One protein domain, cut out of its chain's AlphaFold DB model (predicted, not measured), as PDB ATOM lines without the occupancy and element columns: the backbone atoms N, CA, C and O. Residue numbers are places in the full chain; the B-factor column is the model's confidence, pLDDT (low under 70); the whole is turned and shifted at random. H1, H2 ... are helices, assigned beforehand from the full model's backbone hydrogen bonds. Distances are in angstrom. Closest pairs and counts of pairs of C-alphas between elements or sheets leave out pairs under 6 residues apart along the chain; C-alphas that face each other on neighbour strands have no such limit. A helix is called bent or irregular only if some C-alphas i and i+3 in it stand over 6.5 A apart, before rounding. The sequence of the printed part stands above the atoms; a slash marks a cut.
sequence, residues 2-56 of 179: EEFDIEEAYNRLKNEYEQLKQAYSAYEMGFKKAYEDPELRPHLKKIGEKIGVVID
ATOM      1  N   GLU A   2     241.432 103.496 121.449       57.97
ATOM      2  CA  GLU A   2     240.342 104.262 122.101       57.97
ATOM      3  C   GLU A   2     240.798 104.973 123.395       57.97
ATOM      4  O   GLU A   2     240.214 105.977 123.778       57.97
ATOM      5  N   GLU A   3     241.868 104.514 124.060       53.19
ATOM      6  CA  GLU A   3     242.382 105.156 125.288       53.19
ATOM      7  C   GLU A   3     243.084 106.501 125.021       53.19
ATOM      8  O   GLU A   3     242.963 107.423 125.826       53.19
ATOM      9  N   PHE A   4     243.749 106.647 123.867       54.25
ATOM     10  CA  PHE A   4     244.423 107.893 123.468       54.25
ATOM     11  C   PHE A   4     243.431 109.047 123.220       54.25
ATOM     12  O   PHE A   4     243.714 110.184 123.589       54.25
ATOM     13  N   ASP A   5     242.243 108.749 122.682       66.00
ATOM     14  CA  ASP A   5     241.193 109.748 122.434       66.00
ATOM     15  C   ASP A   5     240.540 110.245 123.736       66.00
ATOM     16  O   ASP A   5     240.149 111.410 123.841       66.00
ATOM     17  N   ILE A   6     240.442 109.388 124.758       73.88
ATOM     18  CA  ILE A   6     239.866 109.756 126.062       73.88
ATOM     19  C   ILE A   6     240.834 110.648 126.849       73.88
ATOM     20  O   ILE A   6     240.405 111.620 127.476       73.88
ATOM     21  N   GLU A   7     242.133 110.354 126.810       76.81
ATOM     22  CA  GLU A   7     243.148 111.138 127.518       76.81
ATOM     23  C   GLU A   7     243.355 112.524 126.878       76.81
ATOM     24  O   GLU A   7     243.441 113.528 127.591       76.81
ATOM     25  N   GLU A   8     243.330 112.626 125.543       80.75
ATOM     26  CA  GLU A   8     243.308 113.920 124.845       80.75
ATOM     27  C   GLU A   8     242.032 114.720 125.143       80.75
ATOM     28  O   GLU A   8     242.114 115.915 125.447       80.75
ATOM     29  N   ALA A   9     240.858 114.079 125.130       80.19
ATOM     30  CA  ALA A   9     239.597 114.735 125.471       80.19
ATOM     31  C   ALA A   9     239.582 115.244 126.923       80.19
ATOM     32  O   ALA A   9     239.150 116.371 127.178       80.19
ATOM     33  N   TYR A  10     240.102 114.460 127.873       85.25
ATOM     34  CA  TYR A  10     240.225 114.857 129.276       85.25
ATOM     35  C   TYR A  10     241.168 116.051 129.454       85.25
ATOM     36  O   TYR A  10     240.812 117.030 130.113       85.25
ATOM     37  N   ASN A  11     242.352 116.011 128.835       87.06
ATOM     38  CA  ASN A  11     243.318 117.107 128.915       87.06
ATOM     39  C   ASN A  11     242.773 118.394 128.280       87.06
ATOM     40  O   ASN A  11     242.972 119.483 128.822       87.06
ATOM     41  N   ARG A  12     242.014 118.281 127.185       88.31
ATOM     42  CA  ARG A  12     241.311 119.410 126.571       88.31
ATOM     43  C   ARG A  12     240.254 120.007 127.501       88.31
ATOM     44  O   ARG A  12     240.293 121.208 127.753       88.31
ATOM     45  N   LEU A  13     239.366 119.184 128.059       87.44
ATOM     46  CA  LEU A  13     238.329 119.619 129.007       87.44
ATOM     47  C   LEU A  13     238.924 120.260 130.265       87.44
ATOM     48  O   LEU A  13     238.408 121.262 130.758       87.44
ATOM     49  N   LYS A  14     240.033 119.718 130.773       91.25
ATOM     50  CA  LYS A  14     240.755 120.285 131.913       91.25
ATOM     51  C   LYS A  14     241.305 121.678 131.595       91.25
ATOM     52  O   LYS A  14     241.130 122.592 132.399       91.25
ATOM     53  N   ASN A  15     241.910 121.856 130.421       90.00
ATOM     54  CA  ASN A  15     242.406 123.158 129.974       90.00
ATOM     55  C   ASN A  15     241.264 124.165 129.771       90.00
ATOM     56  O   ASN A  15     241.374 125.311 130.203       90.00
ATOM     57  N   GLU A  16     240.150 123.741 129.170       88.69
ATOM     58  CA  GLU A  16     238.952 124.577 129.000       88.69
ATOM     59  C   GLU A  16     238.363 124.995 130.362       88.69
ATOM     60  O   GLU A  16     238.014 126.160 130.562       88.69
ATOM     61  N   TYR A  17     238.334 124.089 131.345       88.19
ATOM     62  CA  TYR A  17     237.904 124.395 132.711       88.19
ATOM     63  C   TYR A  17     238.841 125.384 133.422       88.19
ATOM     64  O   TYR A  17     238.374 126.311 134.087       88.19
ATOM     65  N   GLU A  18     240.160 125.231 133.280       87.19
ATOM     66  CA  GLU A  18     241.131 126.168 133.854       87.19
ATOM     67  C   GLU A  18     241.012 127.568 133.237       87.19
ATOM     68  O   GLU A  18     241.023 128.561 133.972       87.19
ATOM     69  N   GLN A  19     240.809 127.663 131.920       87.12
ATOM     70  CA  GLN A  19     240.538 128.932 131.238       87.12
ATOM     71  C   GLN A  19     239.239 129.576 131.730       87.12
ATOM     72  O   GLN A  19     239.217 130.772 132.031       87.12
ATOM     73  N   LEU A  20     238.170 128.791 131.886       84.56
ATOM     74  CA  LEU A  20     236.891 129.278 132.403       84.56
ATOM     75  C   LEU A  20     237.019 129.781 133.847       84.56
ATOM     76  O   LEU A  20     236.490 130.837 134.192       84.56
ATOM     77  N   LYS A  21     237.782 129.074 134.685       83.62
ATOM     78  CA  LYS A  21     238.066 129.478 136.066       83.62
ATOM     79  C   LYS A  21     238.847 130.795 136.131       83.62
ATOM     80  O   LYS A  21     238.529 131.653 136.957       83.62
ATOM     81  N   GLN A  22     239.844 130.982 135.265       81.56
ATOM     82  CA  GLN A  22     240.593 132.240 135.168       81.56
ATOM     83  C   GLN A  22     239.706 133.393 134.681       81.56
ATOM     84  O   GLN A  22     239.728 134.472 135.276       81.56
ATOM     85  N   ALA A  23     238.879 133.157 133.660       75.31
ATOM     86  CA  ALA A  23     237.929 134.143 133.150       75.31
ATOM     87  C   ALA A  23     236.907 134.563 134.221       75.31
ATOM     88  O   ALA A  23     236.636 135.753 134.383       75.31
ATOM     89  N   TYR A  24     236.400 133.608 135.005       73.12
ATOM     90  CA  TYR A  24     235.482 133.878 136.110       73.12
ATOM     91  C   TYR A  24     236.140 134.715 137.220       73.12
ATOM     92  O   TYR A  24     235.568 135.701 137.677       73.12
ATOM     93  N   SER A  25     237.380 134.398 137.601       74.06
ATOM     94  CA  SER A  25     238.140 135.198 138.573       74.06
ATOM     95  C   SER A  25     238.398 136.630 138.084       74.06
ATOM     96  O   SER A  25     238.261 137.587 138.853       74.06
ATOM     97  N   ALA A  26     238.733 136.802 136.802       72.19
ATOM     98  CA  ALA A  26     238.911 138.118 136.194       72.19
ATOM     99  C   ALA A  26     237.598 138.917 136.160       72.19
ATOM    100  O   ALA A  26     237.603 140.113 136.458       72.19
ATOM    101  N   TYR A  27     236.475 138.254 135.866       73.12
ATOM    102  CA  TYR A  27     235.138 138.843 135.929       73.12
ATOM    103  C   TYR A  27     234.788 139.310 137.347       73.12
ATOM    104  O   TYR A  27     234.387 140.458 137.520       73.12
ATOM    105  N   GLU A  28     235.011 138.485 138.376       74.00
ATOM    106  CA  GLU A  28     234.763 138.878 139.769       74.00
ATOM    107  C   GLU A  28     235.627 140.070 140.204       74.00
ATOM    108  O   GLU A  28     235.138 140.970 140.887       74.00
ATOM    109  N   MET A  29     236.899 140.118 139.796       75.19
ATOM    110  CA  MET A  29     237.769 141.265 140.072       75.19
ATOM    111  C   MET A  29     237.307 142.532 139.346       75.19
ATOM    112  O   MET A  29     237.294 143.606 139.946       75.19
ATOM    113  N   GLY A  30     236.923 142.423 138.072       72.25
ATOM    114  CA  GLY A  30     236.382 143.540 137.297       72.25
ATOM    115  C   GLY A  30     235.076 144.066 137.890       72.25
ATOM    116  O   GLY A  30     234.909 145.275 138.034       72.25
ATOM    117  N   PHE A  31     234.200 143.161 138.326       70.06
ATOM    118  CA  PHE A  31     232.954 143.502 138.998       70.06
ATOM    119  C   PHE A  31     233.201 144.177 140.350       70.06
ATOM    120  O   PHE A  31     232.585 145.197 140.627       70.06
ATOM    121  N   LYS A  32     234.140 143.680 141.169       71.62
ATOM    122  CA  LYS A  32     234.530 144.334 142.434       71.62
ATOM    123  C   LYS A  32     235.091 145.738 142.211       71.62
ATOM    124  O   LYS A  32     234.690 146.654 142.917       71.62
ATOM    125  N   LYS A  33     235.936 145.937 141.195       73.38
ATOM    126  CA  LYS A  33     236.459 147.269 140.843       73.38
ATOM    127  C   LYS A  33     235.360 148.220 140.366       73.38
ATOM    128  O   LYS A  33     235.292 149.350 140.830       73.38
ATOM    129  N   ALA A  34     234.474 147.756 139.485       69.62
ATOM    130  CA  ALA A  34     233.312 148.534 139.050       69.62
ATOM    131  C   ALA A  34     232.343 148.810 140.212       69.62
ATOM    132  O   ALA A  34     231.660 149.828 140.230       69.62
ATOM    133  N   TYR A  35     232.298 147.911 141.197       68.19
ATOM    134  CA  TYR A  35     231.523 148.083 142.411       68.19
ATOM    135  C   TYR A  35     232.141 149.107 143.362       68.19
ATOM    136  O   TYR A  35     231.401 149.827 144.021       68.19
ATOM    137  N   GLU A  36     233.467 149.211 143.435       70.44
ATOM    138  CA  GLU A  36     234.198 150.218 144.215       70.44
ATOM    139  C   GLU A  36     234.059 151.639 143.638       70.44
ATOM    140  O   GLU A  36     234.148 152.605 144.397       70.44
ATOM    141  N   ASP A  37     233.724 151.762 142.353       76.12
ATOM    142  CA  ASP A  37     233.470 153.034 141.674       76.12
ATOM    143  C   ASP A  37     232.111 153.663 142.080       76.12
ATOM    144  O   ASP A  37     231.048 153.072 141.834       76.12
ATOM    145  N   PRO A  38     232.101 154.868 142.690       70.75
ATOM    146  CA  PRO A  38     230.879 155.567 143.091       70.75
ATOM    147  C   PRO A  38     229.920 155.895 141.939       70.75
ATOM    148  O   PRO A  38     228.713 155.981 142.171       70.75
ATOM    149  N   GLU A  39     230.416 156.081 140.713       79.69
ATOM    150  CA  GLU A  39     229.590 156.483 139.566       79.69
ATOM    151  C   GLU A  39     228.841 155.299 138.947       79.69
ATOM    152  O   GLU A  39     227.692 155.426 138.518       79.69
ATOM    153  N   LEU A  40     229.457 154.115 138.944       75.94
ATOM    154  CA  LEU A  40     228.886 152.901 138.355       75.94
ATOM    155  C   LEU A  40     227.995 152.131 139.336       75.94
ATOM    156  O   LEU A  40     227.059 151.438 138.918       75.94
ATOM    157  N   ARG A  41     228.218 152.286 140.645       74.62
ATOM    158  CA  ARG A  41     227.468 151.605 141.713       74.62
ATOM    159  C   ARG A  41     225.940 151.786 141.636       74.62
ATOM    160  O   ARG A  41     225.240 150.782 141.777       74.62
ATOM    161  N   PRO A  42     225.371 152.980 141.364       77.81
ATOM    162  CA  PRO A  42     223.923 153.152 141.213       77.81
ATOM    163  C   PRO A  42     223.341 152.363 140.035       77.81
ATOM    164  O   PRO A  42     222.221 151.854 140.110       77.81
ATOM    165  N   HIS A  43     224.097 152.245 138.943       79.94
ATOM    166  CA  HIS A  43     223.693 151.473 137.773       79.94
ATOM    167  C   HIS A  43     223.778 149.972 138.046       79.94
ATOM    168  O   HIS A  43     222.834 149.245 137.738       79.94
ATOM    169  N   LEU A  44     224.853 149.523 138.699       76.44
ATOM    170  CA  LEU A  44     225.018 148.135 139.123       76.44
ATOM    171  C   LEU A  44     223.926 147.714 140.109       76.44
ATOM    172  O   LEU A  44     223.335 146.659 139.911       76.44
ATOM    173  N   LYS A  45     223.574 148.554 141.092       77.31
ATOM    174  CA  LYS A  45     222.451 148.310 142.013       77.31
ATOM    175  C   LYS A  45     221.126 148.112 141.279       77.31
ATOM    176  O   LYS A  45     220.446 147.125 141.522       77.31
ATOM    177  N   LYS A  46     220.797 148.989 140.322       81.25
ATOM    178  CA  LYS A  46     219.578 148.862 139.498       81.25
ATOM    179  C   LYS A  46     219.559 147.588 138.655       81.25
ATOM    180  O   LYS A  46     218.494 147.027 138.411       81.25
ATOM    181  N   ILE A  47     220.716 147.158 138.152       78.81
ATOM    182  CA  ILE A  47     220.840 145.895 137.416       78.81
ATOM    183  C   ILE A  47     220.658 144.720 138.380       78.81
ATOM    184  O   ILE A  47     219.860 143.838 138.083       78.81
ATOM    185  N   GLY A  48     221.318 144.758 139.542       76.62
ATOM    186  CA  GLY A  48     221.196 143.790 140.633       76.62
ATOM    187  C   GLY A  48     219.748 143.576 141.071       76.62
ATOM    188  O   GLY A  48     219.268 142.447 141.068       76.62
ATOM    189  N   GLU A  49     219.009 144.654 141.335       79.19
ATOM    190  CA  GLU A  49     217.588 144.603 141.702       79.19
ATOM    191  C   GLU A  49     216.730 143.889 140.646       79.19
ATOM    192  O   GLU A  49     215.851 143.102 140.993       79.19
ATOM    193  N   LYS A  50     217.015 144.092 139.351       81.06
ATOM    194  CA  LYS A  50     216.292 143.428 138.250       81.06
ATOM    195  C   LYS A  50     216.579 141.932 138.144       81.06
ATOM    196  O   LYS A  50     215.725 141.195 137.661       81.06
ATOM    197  N   ILE A  51     217.764 141.493 138.564       78.19
ATOM    198  CA  ILE A  51     218.175 140.078 138.564       78.19
ATOM    199  C   ILE A  51     218.011 139.413 139.942       78.19
ATOM    200  O   ILE A  51     218.401 138.262 140.110       78.19
ATOM    201  N   GLY A  52     217.427 140.115 140.923       70.88
ATOM    202  CA  GLY A  52     217.181 139.600 142.274       70.88
ATOM    203  C   GLY A  52     218.409 139.572 143.195       70.88
ATOM    204  O   GLY A  52     218.380 138.903 144.225       70.88
ATOM    205  N   VAL A  53     219.482 140.285 142.851       74.00
ATOM    206  CA  VAL A  53     220.719 140.378 143.641       74.00
ATOM    207  C   VAL A  53     220.792 141.741 144.328       74.00
ATOM    208  O   VAL A  53     220.913 142.777 143.675       74.00
ATOM    209  N   VAL A  54     220.757 141.748 145.662       67.62
ATOM    210  CA  VAL A  54     220.922 142.974 146.454       67.62
ATOM    211  C   VAL A  54     222.404 143.315 146.546       67.62
ATOM    212  O   VAL A  54     223.201 142.547 147.080       67.62
ATOM    213  N   ILE A  55     222.762 144.480 146.018       66.12
ATOM    214  CA  ILE A  55     224.120 145.014 146.060       66.12
ATOM    215  C   ILE A  55     224.166 146.111 147.133       66.12
ATOM    216  O   ILE A  55     223.405 147.076 147.079       66.12
ATOM    217  N   ASP A  56     225.046 145.954 148.117       65.31
ATOM    218  CA  ASP A  56     224.930 146.588 149.432       65.31
ATOM    219  C   ASP A  56     226.146 147.484 149.721       65.31
ATOM    220  O   ASP A  56     227.271 146.998 149.601       65.31
TER     221      ASP A  56
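What this domain is: This is residues 2 to 56 of the 179 residues of an uncharacterized protein of Nitrospirae bacterium (UniProt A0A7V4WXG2). One very long, straight helix, H1, makes the length of the domain, and a short helix, H2, is turned partly back at its far end, so that the two form a lopsided V with one long arm and one short one. Residues 51 to 56 fold back from the end of H2 as a short tail, while residues 2 to 30 stick out as a long free arm. The printed part has 55 residues with two named helices, H1 then H2, and no named strand; the class is all helix. The whole is extended, with a radius of gyration of the C-alphas of 18.2 A and spans of 55 by 21 by 13 A.

How they stand to each other: The longest helix is H1, residues 3 to 36. Residues 2 to 30, of which 3 to 30 belong to H1, stand free. After a tight link of 4 residues comes H2, residues 41 to 50. H1 and H2 only just touch, with 3 pairs of C-alphas within 8 A, and touch only at the corner by their link. H1 touches H2 with residues 34 to 35 alone. The closest C-alphas of the two helices, those of Tyr 35 and Arg 41, are 5.4 A apart. Their lines stand at a steep tilt of 57 degrees, opposite ways, and their centres are 26.6 A apart. In H1 and H2 every O i to N i+4 pair is within hydrogen-bond range.

Where its parts are: H1 measures 49.6 A from C-alpha 3 at (242.382, 105.156, 125.288) to C-alpha 36 at (234.198, 150.218, 144.215). H2 measures 14.3 A and ends with C-alpha 50 at (216.292, 143.428, 138.250). Neither helix is bent.

The domain as a whole: The two C-alphas farthest apart, those of Glu 2 and Pro 38, are 56.2 A apart. The printed part has no cut and no long link. The mean pLDDT of the printed part is 76.2; residues 2 to 5, 34 to 35 and 54 to 56 are under 70.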